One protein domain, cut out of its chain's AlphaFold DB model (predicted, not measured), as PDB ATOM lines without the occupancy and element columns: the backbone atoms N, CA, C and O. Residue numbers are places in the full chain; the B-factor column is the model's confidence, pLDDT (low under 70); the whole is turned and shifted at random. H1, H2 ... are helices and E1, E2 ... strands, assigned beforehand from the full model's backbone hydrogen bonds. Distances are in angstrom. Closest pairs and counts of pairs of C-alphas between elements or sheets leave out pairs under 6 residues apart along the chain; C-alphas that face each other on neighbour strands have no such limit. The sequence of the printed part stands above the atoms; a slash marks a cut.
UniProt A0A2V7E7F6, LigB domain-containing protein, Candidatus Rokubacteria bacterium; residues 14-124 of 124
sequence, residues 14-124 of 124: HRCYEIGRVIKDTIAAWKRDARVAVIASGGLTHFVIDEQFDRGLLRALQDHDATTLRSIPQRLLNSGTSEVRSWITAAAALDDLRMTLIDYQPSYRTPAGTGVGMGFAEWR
ATOM      1  N   HIS A  14     -71.929  54.735  16.835       98.50
ATOM      2  CA  HIS A  14     -72.081  53.295  17.025       98.50
ATOM      3  C   HIS A  14     -73.503  52.807  16.717       98.50
ATOM      4  O   HIS A  14     -73.681  51.890  15.923       98.50
ATOM      5  N   ARG A  15     -74.539  53.425  17.302       98.06
ATOM      6  CA  ARG A  15     -75.925  53.000  17.065       98.06
ATOM      7  C   ARG A  15     -76.357  53.191  15.609       98.06
ATOM      8  O   ARG A  15     -77.103  52.356  15.110       98.06
ATOM      9  N   CYS A  16     -75.886  54.241  14.935       98.31
ATOM     10  CA  CYS A  16     -76.148  54.464  13.509       98.31
ATOM     11  C   CYS A  16     -75.562  53.335  12.650       98.31
ATOM     12  O   CYS A  16     -76.245  52.846  11.751       98.31
ATOM     13  N   TYR A  17     -74.342  52.894  12.967       98.69
ATOM     14  CA  TYR A  17     -73.684  51.772  12.295       98.69
ATOM     15  C   TYR A  17     -74.446  50.456  12.513       98.69
ATOM     16  O   TYR A  17     -74.769  49.759  11.556       98.69
ATOM     17  N   GLU A  18     -74.824  50.150  13.762       98.56
ATOM     18  CA  GLU A  18     -75.603  48.940  14.079       98.56
ATOM     19  C   GLU A  18     -76.944  48.901  13.341       98.56
ATOM     20  O   GLU A  18     -77.354  47.857  12.842       98.56
ATOM     21  N   ILE A  19     -77.632  50.044  13.240       98.12
ATOM     22  CA  ILE A  19     -78.873  50.140  12.461       98.12
ATOM     23  C   ILE A  19     -78.606  49.811  10.987       98.12
ATOM     24  O   ILE A  19     -79.385  49.073  10.392       98.12
ATOM     25  N   GLY A  20     -77.511  50.311  10.409       98.31
ATOM     26  CA  GLY A  20     -77.132  49.995   9.032       98.31
ATOM     27  C   GLY A  20     -76.880  48.502   8.814       98.31
ATOM     28  O   GLY A  20     -77.417  47.930   7.869       98.31
ATOM     29  N   ARG A  21     -76.176  47.837   9.739       98.56
ATOM     30  CA  ARG A  21     -75.985  46.375   9.698       98.56
ATOM     31  C   ARG A  21     -77.313  45.618   9.730       98.56
ATOM     32  O   ARG A  21     -77.525  44.732   8.912       98.56
ATOM     33  N   VAL A  22     -78.243  46.021  10.598       98.31
ATOM     34  CA  VAL A  22     -79.584  45.412  10.645       98.31
ATOM     35  C   VAL A  22     -80.359  45.649   9.343       98.31
ATOM     36  O   VAL A  22     -81.059  44.749   8.884       98.31
ATOM     37  N   ILE A  23     -80.235  46.828   8.720       97.88
ATOM     38  CA  ILE A  23     -80.846  47.112   7.410       97.88
ATOM     39  C   ILE A  23     -80.299  46.155   6.348       97.88
ATOM     40  O   ILE A  23     -81.092  45.557   5.624       97.88
ATOM     41  N   LYS A  24     -78.976  45.971   6.285       97.69
ATOM     42  CA  LYS A  24     -78.327  45.021   5.371       97.69
ATOM     43  C   LYS A  24     -78.873  43.605   5.546       97.69
ATOM     44  O   LYS A  24     -79.347  43.012   4.581       97.69
ATOM     45  N   ASP A  25     -78.876  43.102   6.779       97.75
ATOM     46  CA  ASP A  25     -79.353  41.750   7.085       97.75
ATOM     47  C   ASP A  25     -80.845  41.591   6.735       97.75
ATOM     48  O   ASP A  25     -81.274  40.561   6.215       97.75
ATOM     49  N   THR A  26     -81.640  42.645   6.951       97.19
ATOM     50  CA  THR A  26     -83.068  42.673   6.598       97.19
ATOM     51  C   THR A  26     -83.283  42.630   5.085       97.19
ATOM     52  O   THR A  26     -84.164  41.909   4.617       97.19
ATOM     53  N   ILE A  27     -82.484  43.377   4.311       96.56
ATOM     54  CA  ILE A  27     -82.525  43.349   2.843       96.56
ATOM     55  C   ILE A  27     -82.141  41.953   2.338       96.56
ATOM     56  O   ILE A  27     -82.853  41.401   1.504       96.56
ATOM     57  N   ALA A  28     -81.077  41.352   2.881       94.81
ATOM     58  CA  ALA A  28     -80.621  40.015   2.495       94.81
ATOM     59  C   ALA A  28     -81.653  38.912   2.803       94.81
ATOM     60  O   ALA A  28     -81.773  37.945   2.055       94.81
ATOM     61  N   ALA A  29     -82.430  39.060   3.879       96.44
ATOM     62  CA  ALA A  29     -83.494  38.126   4.247       96.44
ATOM     63  C   ALA A  29     -84.799  38.314   3.440       96.44
ATOM     64  O   ALA A  29     -85.761  37.553   3.623       96.44
ATOM     65  N   TRP A  30     -84.886  39.329   2.575       96.00
ATOM     66  CA  TRP A  30     -86.114  39.635   1.850       96.00
ATOM     67  C   TRP A  30     -86.380  38.605   0.743       96.00
ATOM     68  O   TRP A  30     -85.615  38.447  -0.197       96.00
ATOM     69  N   LYS A  31     -87.517  37.903   0.830       93.75
ATOM     70  CA  LYS A  31     -87.867  36.787  -0.074       93.75
ATOM     71  C   LYS A  31     -88.223  37.180  -1.513       93.75
ATOM     72  O   LYS A  31     -88.427  36.296  -2.338       93.75
ATOM     73  N   ARG A  32     -88.425  38.469  -1.797       94.56
ATOM     74  CA  ARG A  32     -88.789  38.920  -3.146       94.56
ATOM     75  C   ARG A  32     -87.523  39.178  -3.943       94.56
ATOM     76  O   ARG A  32     -86.612  39.814  -3.430       94.56
ATOM     77  N   ASP A  33     -87.524  38.749  -5.199       93.81
ATOM     78  CA  ASP A  33     -86.490  39.128  -6.157       93.81
ATOM     79  C   ASP A  33     -86.650  40.615  -6.504       93.81
ATOM     80  O   ASP A  33     -87.514  41.009  -7.291       93.81
ATOM     81  N   ALA A  34     -85.900  41.459  -5.798       94.69
ATOM     82  CA  ALA A  34     -85.970  42.905  -5.904       94.69
ATOM     83  C   ALA A  34     -84.569  43.512  -5.832       94.69
ATOM     84  O   ALA A  34     -83.719  43.100  -5.044       94.69
ATOM     85  N   ARG A  35     -84.354  44.564  -6.623       94.50
ATOM     86  CA  ARG A  35     -83.150  45.393  -6.545       94.50
ATOM     87  C   ARG A  35     -83.408  46.535  -5.569       94.50
ATOM     88  O   ARG A  35     -84.323  47.327  -5.785       94.50
ATOM     89  N   VAL A  36     -82.607  46.616  -4.512       95.56
ATOM     90  CA  VAL A  36     -82.758  47.625  -3.456       95.56
ATOM     91  C   VAL A  36     -81.644  48.660  -3.567       95.56
ATOM     92  O   VAL A  36     -80.475  48.305  -3.673       95.56
ATOM     93  N   ALA A  37     -82.012  49.940  -3.526       96.38
ATOM     94  CA  ALA A  37     -81.074  51.046  -3.383       96.38
ATOM     95  C   ALA A  37     -81.174  51.621  -1.964       96.38
ATOM     96  O   ALA A  37     -82.280  51.825  -1.456       96.38
ATOM     97  N   VAL A  38     -80.030  51.908  -1.344       97.00
ATOM     98  CA  VAL A  38     -79.949  52.642  -0.074       97.00
ATOM     99  C   VAL A  38     -79.391  54.024  -0.374       97.00
ATOM    100  O   VAL A  38     -78.344  54.149  -1.003       97.00
ATOM    101  N   ILE A  39     -80.104  55.062   0.061       97.00
ATOM    102  CA  ILE A  39     -79.734  56.458  -0.175       97.00
ATOM    103  C   ILE A  39     -79.639  57.156   1.180       97.00
ATOM    104  O   ILE A  39     -80.578  57.108   1.975       97.00
ATOM    105  N   ALA A  40     -78.510  57.818   1.422       96.44
ATOM    106  CA  ALA A  40     -78.348  58.792   2.493       96.44
ATOM    107  C   ALA A  40     -78.171  60.188   1.892       96.44
ATOM    108  O   ALA A  40     -77.650  60.344   0.790       96.44
ATOM    109  N   SER A  41     -78.625  61.197   2.627       94.69
ATOM    110  CA  SER A  41     -78.551  62.601   2.233       94.69
ATOM    111  C   SER A  41     -78.213  63.479   3.436       94.69
ATOM    112  O   SER A  41     -78.341  63.042   4.586       94.69
ATOM    113  N   GLY A  42     -77.849  64.728   3.154       93.75
ATOM    114  CA  GLY A  42     -77.386  65.698   4.146       93.75
ATOM    115  C   GLY A  42     -75.876  65.622   4.370       93.75
ATOM    116  O   GLY A  42     -75.181  64.845   3.714       93.75
ATOM    117  N   GLY A  43     -75.380  66.410   5.315       88.69
ATOM    118  CA  GLY A  43     -73.965  66.490   5.666       88.69
ATOM    119  C   GLY A  43     -73.104  67.185   4.601       88.69
ATOM    120  O   GLY A  43     -73.616  67.749   3.635       88.69
ATOM    121  N   LEU A  44     -71.777  67.166   4.732       96.38
ATOM    122  CA  LEU A  44     -70.970  66.714   5.871       96.38
ATOM    123  C   LEU A  44     -70.914  67.812   6.949       96.38
ATOM    124  O   LEU A  44     -71.935  68.069   7.584       96.38
ATOM    125  N   THR A  45     -69.772  68.460   7.197       97.56
ATOM    126  CA  THR A  45     -69.690  69.516   8.220       97.56
ATOM    127  C   THR A  45     -70.516  70.761   7.886       97.56
ATOM    128  O   THR A  45     -70.522  71.261   6.759       97.56
ATOM    129  N   HIS A  46     -71.237  71.263   8.897       93.69
ATOM    130  CA  HIS A  46     -72.077  72.461   8.852       93.69
ATOM    131  C   HIS A  46     -72.414  72.943  10.283       93.69
ATOM    132  O   HIS A  46     -72.863  72.162  11.124       93.69
ATOM    133  N   PHE A  47     -72.318  74.226  10.647       91.94
ATOM    134  CA  PHE A  47     -72.142  75.426   9.814       91.94
ATOM    135  C   PHE A  47     -70.696  75.818   9.518       91.94
ATOM    136  O   PHE A  47     -70.484  76.612   8.609       91.94
ATOM    137  N   VAL A  48     -69.726  75.340  10.292       95.19
ATOM    138  CA  VAL A  48     -68.299  75.601  10.060       95.19
ATOM    139  C   VAL A  48     -67.723  74.382   9.363       95.19
ATOM    140  O   VAL A  48     -67.937  73.264   9.832       95.19
ATOM    141  N   ILE A  49     -67.043  74.602   8.239       97.19
ATOM    142  CA  ILE A  49     -66.416  73.526   7.476       97.19
ATOM    143  C   ILE A  49     -65.156  73.074   8.213       97.19
ATOM    144  O   ILE A  49     -64.259  73.876   8.468       97.19
ATOM    145  N   ASP A  50     -65.093  71.781   8.513       97.19
ATOM    146  CA  ASP A  50     -63.897  71.101   9.003       97.19
ATOM    147  C   ASP A  50     -63.488  70.054   7.961       97.19
ATOM    148  O   ASP A  50     -63.935  68.905   7.975       97.19
ATOM    149  N   GLU A  51     -62.646  70.475   7.014       97.88
ATOM    150  CA  GLU A  51     -62.181  69.605   5.931       97.88
ATOM    151  C   GLU A  51     -61.375  68.407   6.442       97.88
ATOM    152  O   GLU A  51     -61.357  67.359   5.797       97.88
ATOM    153  N   GLN A  52     -60.687  68.540   7.581       98.00
ATOM    154  CA  GLN A  52     -59.914  67.441   8.147       98.00
ATOM    155  C   GLN A  52     -60.855  66.345   8.647       98.00
ATOM    156  O   GLN A  52     -60.644  65.168   8.344       98.00
ATOM    157  N   PHE A  53     -61.908  66.729   9.373       98.19
ATOM    158  CA  PHE A  53     -62.955  65.803   9.784       98.19
ATOM    159  C   PHE A  53     -63.665  65.188   8.575       98.19
ATOM    160  O   PHE A  53     -63.798  63.966   8.511       98.19
ATOM    161  N   ASP A  54     -64.072  66.004   7.598       98.50
ATOM    162  CA  ASP A  54     -64.789  65.536   6.410       98.50
ATOM    163  C   ASP A  54     -63.964  64.517   5.616       98.50
ATOM    164  O   ASP A  54     -64.448  63.431   5.295       98.50
ATOM    165  N   ARG A  55     -62.688  64.818   5.344       98.50
ATOM    166  CA  ARG A  55     -61.787  63.907   4.622       98.50
ATOM    167  C   ARG A  55     -61.497  62.643   5.425       98.50
ATOM    168  O   ARG A  55     -61.426  61.567   4.837       98.50
ATOM    169  N   GLY A  56     -61.370  62.750   6.748       98.50
ATOM    170  CA  GLY A  56     -61.218  61.597   7.637       98.50
ATOM    171  C   GLY A  56     -62.440  60.676   7.614       98.50
ATOM    172  O   GLY A  56     -62.292  59.463   7.480       98.50
ATOM    173  N   LEU A  57     -63.646  61.248   7.665       98.56
ATOM    174  CA  LEU A  57     -64.900  60.512   7.525       98.56
ATOM    175  C   LEU A  57     -64.984  59.825   6.159       98.56
ATOM    176  O   LEU A  57     -65.221  58.623   6.105       98.56
ATOM    177  N   LEU A  58     -64.766  60.560   5.064       98.62
ATOM    178  CA  LEU A  58     -64.798  60.007   3.706       98.62
ATOM    179  C   LEU A  58     -63.789  58.869   3.536       98.62
ATOM    180  O   LEU A  58     -64.123  57.838   2.960       98.62
ATOM    181  N   ARG A  59     -62.584  59.009   4.099       98.62
ATOM    182  CA  ARG A  59     -61.581  57.946   4.080       98.62
ATOM    183  C   ARG A  59     -62.032  56.713   4.863       98.62
ATOM    184  O   ARG A  59     -61.914  55.607   4.350       98.62
ATOM    185  N   ALA A  60     -62.589  56.895   6.060       98.56
ATOM    186  CA  ALA A  60     -63.119  55.793   6.862       98.56
ATOM    187  C   ALA A  60     -64.272  55.058   6.152       98.56
ATOM    188  O   ALA A  60     -64.378  53.838   6.254       98.56
ATOM    189  N   LEU A  61     -65.106  55.786   5.397       98.25
ATOM    190  CA  LEU A  61     -66.152  55.207   4.550       98.25
ATOM    191  C   LEU A  61     -65.563  54.377   3.394       98.25
ATOM    192  O   LEU A  61     -66.059  53.287   3.129       98.25
ATOM    193  N   GLN A  62     -64.509  54.867   2.731       98.00
ATOM    194  CA  GLN A  62     -63.828  54.147   1.642       98.00
ATOM    195  C   GLN A  62     -63.103  52.884   2.114       98.00
ATOM    196  O   GLN A  62     -63.089  51.884   1.400       98.00
ATOM    197  N   ASP A  63     -62.501  52.937   3.300       98.12
ATOM    198  CA  ASP A  63     -61.675  51.859   3.848       98.12
ATOM    199  C   ASP A  63     -62.484  50.828   4.656       98.12
ATOM    200  O   ASP A  63     -61.897  49.908   5.223       98.12
ATOM    201  N   HIS A  64     -63.815  50.968   4.727       97.81
ATOM    202  CA  HIS A  64     -64.682  50.156   5.592       97.81
ATOM    203  C   HIS A  64     -64.220  50.153   7.063       97.81
ATOM    204  O   HIS A  64     -64.328  49.152   7.777       97.81
ATOM    205  N   ASP A  65     -63.697  51.285   7.547       98.50
ATOM    206  CA  ASP A  65     -63.174  51.406   8.908       98.50
ATOM    207  C   ASP A  65     -64.318  51.553   9.921       98.50
ATOM    208  O   ASP A  65     -64.654  52.637  10.416       98.50
ATOM    209  N   ALA A  66     -64.927  50.414  10.247       98.31
ATOM    210  CA  ALA A  66     -66.014  50.309  11.208       98.31
ATOM    211  C   ALA A  66     -65.628  50.862  12.589       98.31
ATOM    212  O   ALA A  66     -66.479  51.413  13.291       98.31
ATOM    213  N   THR A  67     -64.361  50.736  12.991       98.50
ATOM    214  CA  THR A  67     -63.884  51.228  14.287       98.50
ATOM    215  C   THR A  67     -63.982  52.744  14.333       98.50
ATOM    216  O   THR A  67     -64.593  53.287  15.260       98.50
ATOM    217  N   THR A  68     -63.466  53.429  13.311       98.50
ATOM    218  CA  THR A  68     -63.550  54.890  13.210       98.50
ATOM    219  C   THR A  68     -65.003  55.351  13.100       98.50
ATOM    220  O   THR A  68     -65.438  56.195  13.887       98.50
ATOM    221  N   LEU A  69     -65.793  54.743  12.208       98.56
ATOM    222  CA  LEU A  69     -67.193  55.121  11.971       98.56
ATOM    223  C   LEU A  69     -68.088  54.957  13.210       98.56
ATOM    224  O   LEU A  69     -69.004  55.752  13.420       98.56
ATOM    225  N   ARG A  70     -67.826  53.961  14.065       98.56
ATOM    226  CA  ARG A  70     -68.582  53.732  15.312       98.56
ATOM    227  C   ARG A  70     -68.136  54.639  16.457       98.56
ATOM    228  O   ARG A  70     -68.922  54.872  17.379       98.56
ATOM    229  N   SER A  71     -66.912  55.159  16.390       98.31
ATOM    230  CA  SER A  71     -66.259  55.879  17.490       98.31
ATOM    231  C   SER A  71     -66.303  57.401  17.360       98.31
ATOM    232  O   SER A  71     -65.780  58.093  18.234       98.31
ATOM    233  N   ILE A  72     -66.944  57.942  16.312       98.12
ATOM    234  CA  ILE A  72     -67.062  59.394  16.126       98.12
ATOM    235  C   ILE A  72     -67.727  60.028  17.364       98.12
ATOM    236  O   ILE A  72     -68.872  59.689  17.696       98.12
ATOM    237  N   PRO A  73     -67.046  60.965  18.054       96.69
ATOM    238  CA  PRO A  73     -67.585  61.589  19.252       96.69
ATOM    239  C   PRO A  73     -68.889  62.342  18.984       96.69
ATOM    240  O   PRO A  73     -68.970  63.147  18.058       96.69
ATOM    241  N   GLN A  74     -69.885  62.182  19.864       93.50
ATOM    242  CA  GLN A  74     -71.177  62.875  19.730       93.50
ATOM    243  C   GLN A  74     -71.037  64.398  19.622       93.50
ATOM    244  O   GLN A  74     -71.809  65.018  18.900       93.50
ATOM    245  N   ARG A  75     -70.032  64.993  20.282       94.06
ATOM    246  CA  ARG A  75     -69.769  66.441  20.221       94.06
ATOM    247  C   ARG A  75     -69.485  66.963  18.804       94.06
ATOM    248  O   ARG A  75     -69.732  68.136  18.555       94.06
ATOM    249  N   LEU A  76     -68.995  66.107  17.901       95.31
ATOM    250  CA  LEU A  76     -68.746  66.449  16.495       95.31
ATOM    251  C   LEU A  76     -69.998  66.273  15.620       95.31
ATOM    252  O   LEU A  76     -70.067  66.814  14.527       95.31
ATOM    253  N   LEU A  77     -71.014  65.551  16.104       95.62
ATOM    254  CA  LEU A  77     -72.242  65.216  15.376       95.62
ATOM    255  C   LEU A  77     -73.421  66.071  15.861       95.62
ATOM    256  O   LEU A  77     -74.458  65.542  16.278       95.62
ATOM    257  N   ASN A  78     -73.232  67.389  15.819       92.31
ATOM    258  CA  ASN A  78     -74.177  68.409  16.274       92.31
ATOM    259  C   ASN A  78     -74.529  69.390  15.149       92.31
ATOM    260  O   ASN A  78     -73.831  69.469  14.143       92.31
ATOM    261  N   SER A  79     -75.587  70.183  15.352       90.56
ATOM    262  CA  SER A  79     -76.068  71.168  14.374       90.56
ATOM    263  C   SER A  79     -76.298  70.531  12.992       90.56
ATOM    264  O   SER A  79     -76.942  69.488  12.929       90.56
ATOM    265  N   GLY A  80     -75.815  71.126  11.896       91.81
ATOM    266  CA  GLY A  80     -75.922  70.520  10.563       91.81
ATOM    267  C   GLY A  80     -74.990  69.323  10.361       91.81
ATOM    268  O   GLY A  80     -75.388  68.352   9.729       91.81
ATOM    269  N   THR A  81     -73.804  69.314  10.986       96.56
ATOM    270  CA  THR A  81     -72.865  68.172  10.922       96.56
ATOM    271  C   THR A  81     -73.477  66.865  11.433       96.56
ATOM    272  O   THR A  81     -73.002  65.774  11.122       96.56
ATOM    273  N   SER A  82     -74.561  66.927  12.206       96.25
ATOM    274  CA  SER A  82     -75.226  65.731  12.711       96.25
ATOM    275  C   SER A  82     -75.818  64.827  11.620       96.25
ATOM    276  O   SER A  82     -76.038  63.639  11.867       96.25
ATOM    277  N   GLU A  83     -76.020  65.339  10.405       96.75
ATOM    278  CA  GLU A  83     -76.484  64.569   9.245       96.75
ATOM    279  C   GLU A  83     -75.478  63.503   8.776       96.75
ATOM    280  O   GLU A  83     -75.873  62.514   8.158       96.75
ATOM    281  N   VAL A  84     -74.204  63.602   9.184       97.69
ATOM    282  CA  VAL A  84     -73.180  62.546   9.024       97.69
ATOM    283  C   VAL A  84     -73.648  61.191   9.572       97.69
ATOM    284  O   VAL A  84     -73.239  60.137   9.088       97.69
ATOM    285  N   ARG A  85     -74.568  61.174  10.542       97.88
ATOM    286  CA  ARG A  85     -75.177  59.940  11.062       97.88
ATOM    287  C   ARG A  85     -75.841  59.097   9.969       97.88
ATOM    288  O   ARG A  85     -75.742  57.873  10.014       97.88
ATOM    289  N   SER A  86     -76.461  59.739   8.980       97.56
ATOM    290  CA  SER A  86     -77.071  59.061   7.834       97.56
ATOM    291  C   SER A  86     -76.020  58.365   6.966       97.56
ATOM    292  O   SER A  86     -76.245  57.238   6.529       97.56
ATOM    293  N   TRP A  87     -74.855  58.991   6.779       98.06
ATOM    294  CA  TRP A  87     -73.727  58.415   6.041       98.06
ATOM    295  C   TRP A  87     -73.169  57.170   6.735       98.06
ATOM    296  O   TRP A  87     -72.963  56.151   6.085       98.06
ATOM    297  N   ILE A  88     -73.011  57.212   8.063       98.44
ATOM    298  CA  ILE A  88     -72.571  56.057   8.864       98.44
ATOM    299  C   ILE A  88     -73.556  54.886   8.721       98.44
ATOM    300  O   ILE A  88     -73.145  53.739   8.551       98.44
ATOM    301  N   THR A  89     -74.864  55.164   8.774       98.50
ATOM    302  CA  THR A  89     -75.896  54.134   8.583       98.50
ATOM    303  C   THR A  89     -75.870  53.551   7.170       98.50
ATOM    304  O   THR A  89     -75.958  52.333   7.031       98.50
ATOM    305  N   ALA A  90     -75.726  54.381   6.132       97.94
ATOM    306  CA  ALA A  90     -75.635  53.902   4.753       97.94
ATOM    307  C   ALA A  90     -74.391  53.038   4.523       97.94
ATOM    308  O   ALA A  90     -74.510  51.972   3.930       97.94
ATOM    309  N   ALA A  91     -73.236  53.439   5.057       97.94
ATOM    310  CA  ALA A  91     -71.995  52.675   4.944       97.94
ATOM    311  C   ALA A  91     -72.142  51.255   5.495       97.94
ATOM    312  O   ALA A  91     -71.829  50.288   4.813       97.94
ATOM    313  N   ALA A  92     -72.708  51.119   6.697       98.44
ATOM    314  CA  ALA A  92     -72.948  49.812   7.300       98.44
ATOM    315  C   ALA A  92     -74.018  48.989   6.558       98.44
ATOM    316  O   ALA A  92     -73.946  47.760   6.539       98.44
ATOM    317  N   ALA A  93     -75.007  49.647   5.942       98.44
ATOM    318  CA  ALA A  93     -76.020  48.981   5.122       98.44
ATOM    319  C   ALA A  93     -75.468  48.478   3.775       98.44
ATOM    320  O   ALA A  93     -75.996  47.521   3.214       98.44
ATOM    321  N   LEU A  94     -74.408  49.114   3.274       98.06
ATOM    322  CA  LEU A  94     -73.783  48.868   1.971       98.06
ATOM    323  C   LEU A  94     -72.375  48.261   2.104       98.06
ATOM    324  O   LEU A  94     -71.590  48.319   1.169       98.06
ATOM    325  N   ASP A  95     -72.061  47.666   3.256       94.75
ATOM    326  CA  ASP A  95     -70.704  47.257   3.661       94.75
ATOM    327  C   ASP A  95     -70.057  46.171   2.772       94.75
ATOM    328  O   ASP A  95     -68.862  45.932   2.874       94.75
ATOM    329  N   ASP A  96     -70.821  45.512   1.892       95.69
ATOM    330  CA  ASP A  96     -70.272  44.567   0.893       95.69
ATOM    331  C   ASP A  96     -69.889  45.237  -0.438       95.69
ATOM    332  O   ASP A  96     -69.371  44.576  -1.336       95.69
ATOM    333  N   LEU A  97     -70.183  46.528  -0.595       97.69
ATOM    334  CA  LEU A  97     -69.950  47.290  -1.817       97.69
ATOM    335  C   LEU A  97     -68.807  48.273  -1.618       97.69
ATOM    336  O   LEU A  97     -68.644  48.853  -0.545       97.69
ATOM    337  N   ARG A  98     -68.061  48.545  -2.683       97.62
ATOM    338  CA  ARG A  98     -66.962  49.500  -2.631       97.62
ATOM    339  C   ARG A  98     -67.502  50.917  -2.758       97.62
ATOM    340  O   ARG A  98     -68.123  51.266  -3.763       97.62
ATOM    341  N   MET A  99     -67.189  51.769  -1.786       98.06
ATOM    342  CA  MET A  99     -67.461  53.199  -1.911       98.06
ATOM    343  C   MET A  99     -66.471  53.866  -2.878       98.06
ATOM    344  O   MET A  99     -65.250  53.758  -2.734       98.06
ATOM    345  N   THR A 100     -67.000  54.624  -3.832       98.19
ATOM    346  CA  THR A 100     -66.255  55.564  -4.671       98.19
ATOM    347  C   THR A 100     -66.700  56.984  -4.337       98.19
ATOM    348  O   THR A 100     -67.886  57.308  -4.410       98.19
ATOM    349  N   LEU A 101     -65.744  57.838  -3.965       98.31
ATOM    350  CA  LEU A 101     -65.978  59.273  -3.835       98.31
ATOM    351  C   LEU A 101     -66.047  59.872  -5.242       98.31
ATOM    352  O   LEU A 101     -65.092  59.747  -6.005       98.31
ATOM    353  N   ILE A 102     -67.174  60.498  -5.569       98.31
ATOM    354  CA  ILE A 102     -67.375  61.201  -6.837       98.31
ATOM    355  C   ILE A 102     -66.762  62.595  -6.728       98.31
ATOM    356  O   ILE A 102     -65.969  62.978  -7.582       98.31
ATOM    357  N   ASP A 103     -67.112  63.329  -5.670       98.19
ATOM    358  CA  ASP A 103     -66.571  64.661  -5.413       98.19
ATOM    359  C   ASP A 103     -66.719  65.061  -3.938       98.19
ATOM    360  O   ASP A 103     -67.602  64.574  -3.221       98.19
ATOM    361  N   TYR A 104     -65.858  65.974  -3.498       98.38
ATOM    362  CA  TYR A 104     -65.990  66.692  -2.237       98.38
ATOM    363  C   TYR A 104     -65.701  68.175  -2.465       98.38
ATOM    364  O   TYR A 104     -64.562  68.559  -2.738       98.38
ATOM    365  N   GLN A 105     -66.722  69.011  -2.274       97.56
ATOM    366  CA  GLN A 105     -66.626  70.454  -2.448       97.56
ATOM    367  C   GLN A 105     -66.867  71.181  -1.115       97.56
ATOM    368  O   GLN A 105     -68.017  71.265  -0.659       97.56
ATOM    369  N   PRO A 106     -65.830  71.782  -0.500       96.44
ATOM    370  CA  PRO A 106     -66.027  72.687   0.621       96.44
ATOM    371  C   PRO A 106     -66.657  73.987   0.101       96.44
ATOM    372  O   PRO A 106     -66.031  74.775  -0.612       96.44
ATOM    373  N   SER A 107     -67.937  74.190   0.404       95.88
ATOM    374  CA  SER A 107     -68.719  75.329  -0.087       95.88
ATOM    375  C   SER A 107     -68.732  76.453   0.934       95.88
ATOM    376  O   SER A 107     -69.705  76.645   1.672       95.88
ATOM    377  N   TYR A 108     -67.617  77.180   0.991       96.06
ATOM    378  CA  TYR A 108     -67.470  78.352   1.845       96.06
ATOM    379  C   TYR A 108     -68.442  79.460   1.436       96.06
ATOM    380  O   TYR A 108     -68.522  79.852   0.274       96.06
ATOM    381  N   ARG A 109     -69.163  79.992   2.421       94.69
ATOM    382  CA  ARG A 109     -70.043  81.160   2.288       94.69
ATOM    383  C   ARG A 109     -69.395  82.432   2.821       94.69
ATOM    384  O   ARG A 109     -69.769  83.520   2.398       94.69
ATOM    385  N   THR A 110     -68.452  82.315   3.759       93.50
ATOM    386  CA  THR A 110     -67.732  83.459   4.336       93.50
ATOM    387  C   THR A 110     -66.256  83.128   4.593       93.50
ATOM    388  O   THR A 110     -65.918  81.951   4.747       93.50
ATOM    389  N   PRO A 111     -65.378  84.144   4.735       92.31
ATOM    390  CA  PRO A 111     -63.981  83.941   5.136       92.31
ATOM    391  C   PRO A 111     -63.796  83.299   6.519       92.31
ATOM    392  O   PRO A 111     -62.733  82.762   6.801       92.31
ATOM    393  N   ALA A 112     -64.819  83.323   7.381       90.81
ATOM    394  CA  ALA A 112     -64.784  82.698   8.705       90.81
ATOM    395  C   ALA A 112     -64.961  81.164   8.663       90.81
ATOM    396  O   ALA A 112     -65.167  80.538   9.701       90.81
ATOM    397  N   GLY A 113     -64.940  80.552   7.473       91.31
ATOM    398  CA  GLY A 113     -65.089  79.107   7.298       91.31
ATOM    399  C   GLY A 113     -66.533  78.613   7.382       91.31
ATOM    400  O   GLY A 113     -66.765  77.405   7.407       91.31
ATOM    401  N   THR A 114     -67.522  79.515   7.426       95.62
ATOM    402  CA  THR A 114     -68.926  79.091   7.431       95.62
ATOM    403  C   THR A 114     -69.329  78.579   6.052       95.62
ATOM    404  O   THR A 114     -68.919  79.133   5.033       95.62
ATOM    405  N   GLY A 115     -70.137  77.527   5.995       95.69
ATOM    406  CA  GLY A 115     -70.449  76.847   4.749       95.69
ATOM    407  C   GLY A 115     -71.050  75.466   4.964       95.69
ATOM    408  O   GLY A 115     -71.695  75.206   5.979       95.69
ATOM    409  N   VAL A 116     -70.881  74.610   3.963       97.12
ATOM    410  CA  VAL A 116     -71.191  73.180   4.034       97.12
ATOM    411  C   VAL A 116     -70.118  72.396   3.281       97.12
ATOM    412  O   VAL A 116     -69.738  72.784   2.175       97.12
ATOM    413  N   GLY A 117     -69.612  71.315   3.870       97.56
ATOM    414  CA  GLY A 117     -68.786  70.349   3.147       97.56
ATOM    415  C   GLY A 117     -69.677  69.426   2.322       97.56
ATOM    416  O   GLY A 117     -70.355  68.586   2.893       97.56
ATOM    417  N   MET A 118     -69.729  69.566   0.999       97.75
ATOM    418  CA  MET A 118     -70.630  68.754   0.165       97.75
ATOM    419  C   MET A 118     -69.905  67.508  -0.336       97.75
ATOM    420  O   MET A 118     -68.965  67.629  -1.116       97.75
ATOM    421  N   GLY A 119     -70.336  66.325   0.103       97.88
ATOM    422  CA  GLY A 119     -69.809  65.043  -0.371       97.88
ATOM    423  C   GLY A 119     -70.776  64.341  -1.321       97.88
ATOM    424  O   GLY A 119     -71.975  64.276  -1.051       97.88
ATOM    425  N   PHE A 120     -70.247  63.762  -2.398       98.19
ATOM    426  CA  PHE A 120     -70.993  62.931  -3.343       98.19
ATOM    427  C   PHE A 120     -70.286  61.593  -3.514       98.19
ATOM    428  O   PHE A 120     -69.094  61.546  -3.808       98.19
ATOM    429  N   ALA A 121     -71.015  60.496  -3.329       98.06
ATOM    430  CA  ALA A 121     -70.448  59.158  -3.314       98.06
ATOM    431  C   ALA A 121     -71.421  58.120  -3.862       98.06
ATOM    432  O   ALA A 121     -72.638  58.277  -3.749       98.06
ATOM    433  N   GLU A 122     -70.873  57.033  -4.390       98.06
ATOM    434  CA  GLU A 122     -71.631  55.837  -4.743       98.06
ATOM    435  C   GLU A 122     -70.986  54.583  -4.154       98.06
ATOM    436  O   GLU A 122     -69.774  54.528  -3.968       98.06
ATOM    437  N   TRP A 123     -71.807  53.571  -3.883       98.00
ATOM    438  CA  TRP A 123     -71.376  52.232  -3.491       98.00
ATOM    439  C   TRP A 123     -71.757  51.262  -4.606       98.00
ATOM    440  O   TRP A 123     -72.924  51.238  -5.013       98.00
ATOM    441  N   ARG A 124     -70.786  50.498  -5.111       93.81
ATOM    442  CA  ARG A 124     -70.980  49.511  -6.181       93.81
ATOM    443  C   ARG A 124     -70.118  48.273  -5.997       93.81
ATOM    444  O   ARG A 124     -69.066  48.372  -5.324       93.81
TER     445      ARG A 124
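What this domain is: This is residues 14 to 124 of the 124 residues of the protein "LigB domain-containing protein" of Candidatus Rokubacteria bacterium (UniProt A0A2V7E7F6). A long hairpin of two strands, E1 and E2, lies over two helices running side by side, with H2 closer to it than H4. H3 packs on the far side of H2 and H4, and H1 packs on H4, away from the hairpin. The longest axis runs from the loop after H1, where residues 29 to 34 stick out, to the turn of the hairpin. The printed part has 111 residues, in the order H1 H2 H3 H4 E1 E2; the sheet, E1 - E2, is antiparallel and the class is mixed, helices and strands. The whole is compact, with a radius of gyration of the C-alphas of 14.6 A and spans of 53 by 26 by 21 A.

Where its parts are: E1, residues 99 to 108, is 25.4 A long and bends by 54 degrees at residue 102. E2, residues 115 to 123, is 26.0 A long and ends at C-alpha 123 (-71.376, 52.232, -3.491). H2 is residues 51 to 62, 16.1 A; H4 is residues 79 to 93, 24.0 A; H3 is residues 66 to 71, 8.4 A. H1, residues 14 to 28, is 21.5 A long and begins at C-alpha 14 (-72.081, 53.295, 17.025).

How they stand to each other: E1 and E2 form a hairpin at 170 degrees, with N 105 and O 118 within hydrogen-bond range at 2.9 A. The closest C-alphas of H2 and E1, Gln 62 and Met 99, are 5.2 A apart. H4 and E2 are near each other. H2 and H4 are close but not clearly touching, at a shallow tilt of 13 degrees, the same way; their closest C-alphas, Leu 61 and Ala 91, are 6.4 A apart. H1 and H4 touch at Gly 20 and Ala 93, their closest C-alphas, 4.2 A apart. Every O i to N i+4 pair is within hydrogen-bond range in H1, H2 and H3, but 6 of 11 in H4.

The domain as a whole: The C-alphas of Lys 31 and Pro 111, the two farthest apart, are 53.1 A apart. The printed part has no cut; the link from H1 to H2 is long, and no printed residue is under 70 in pLDDT.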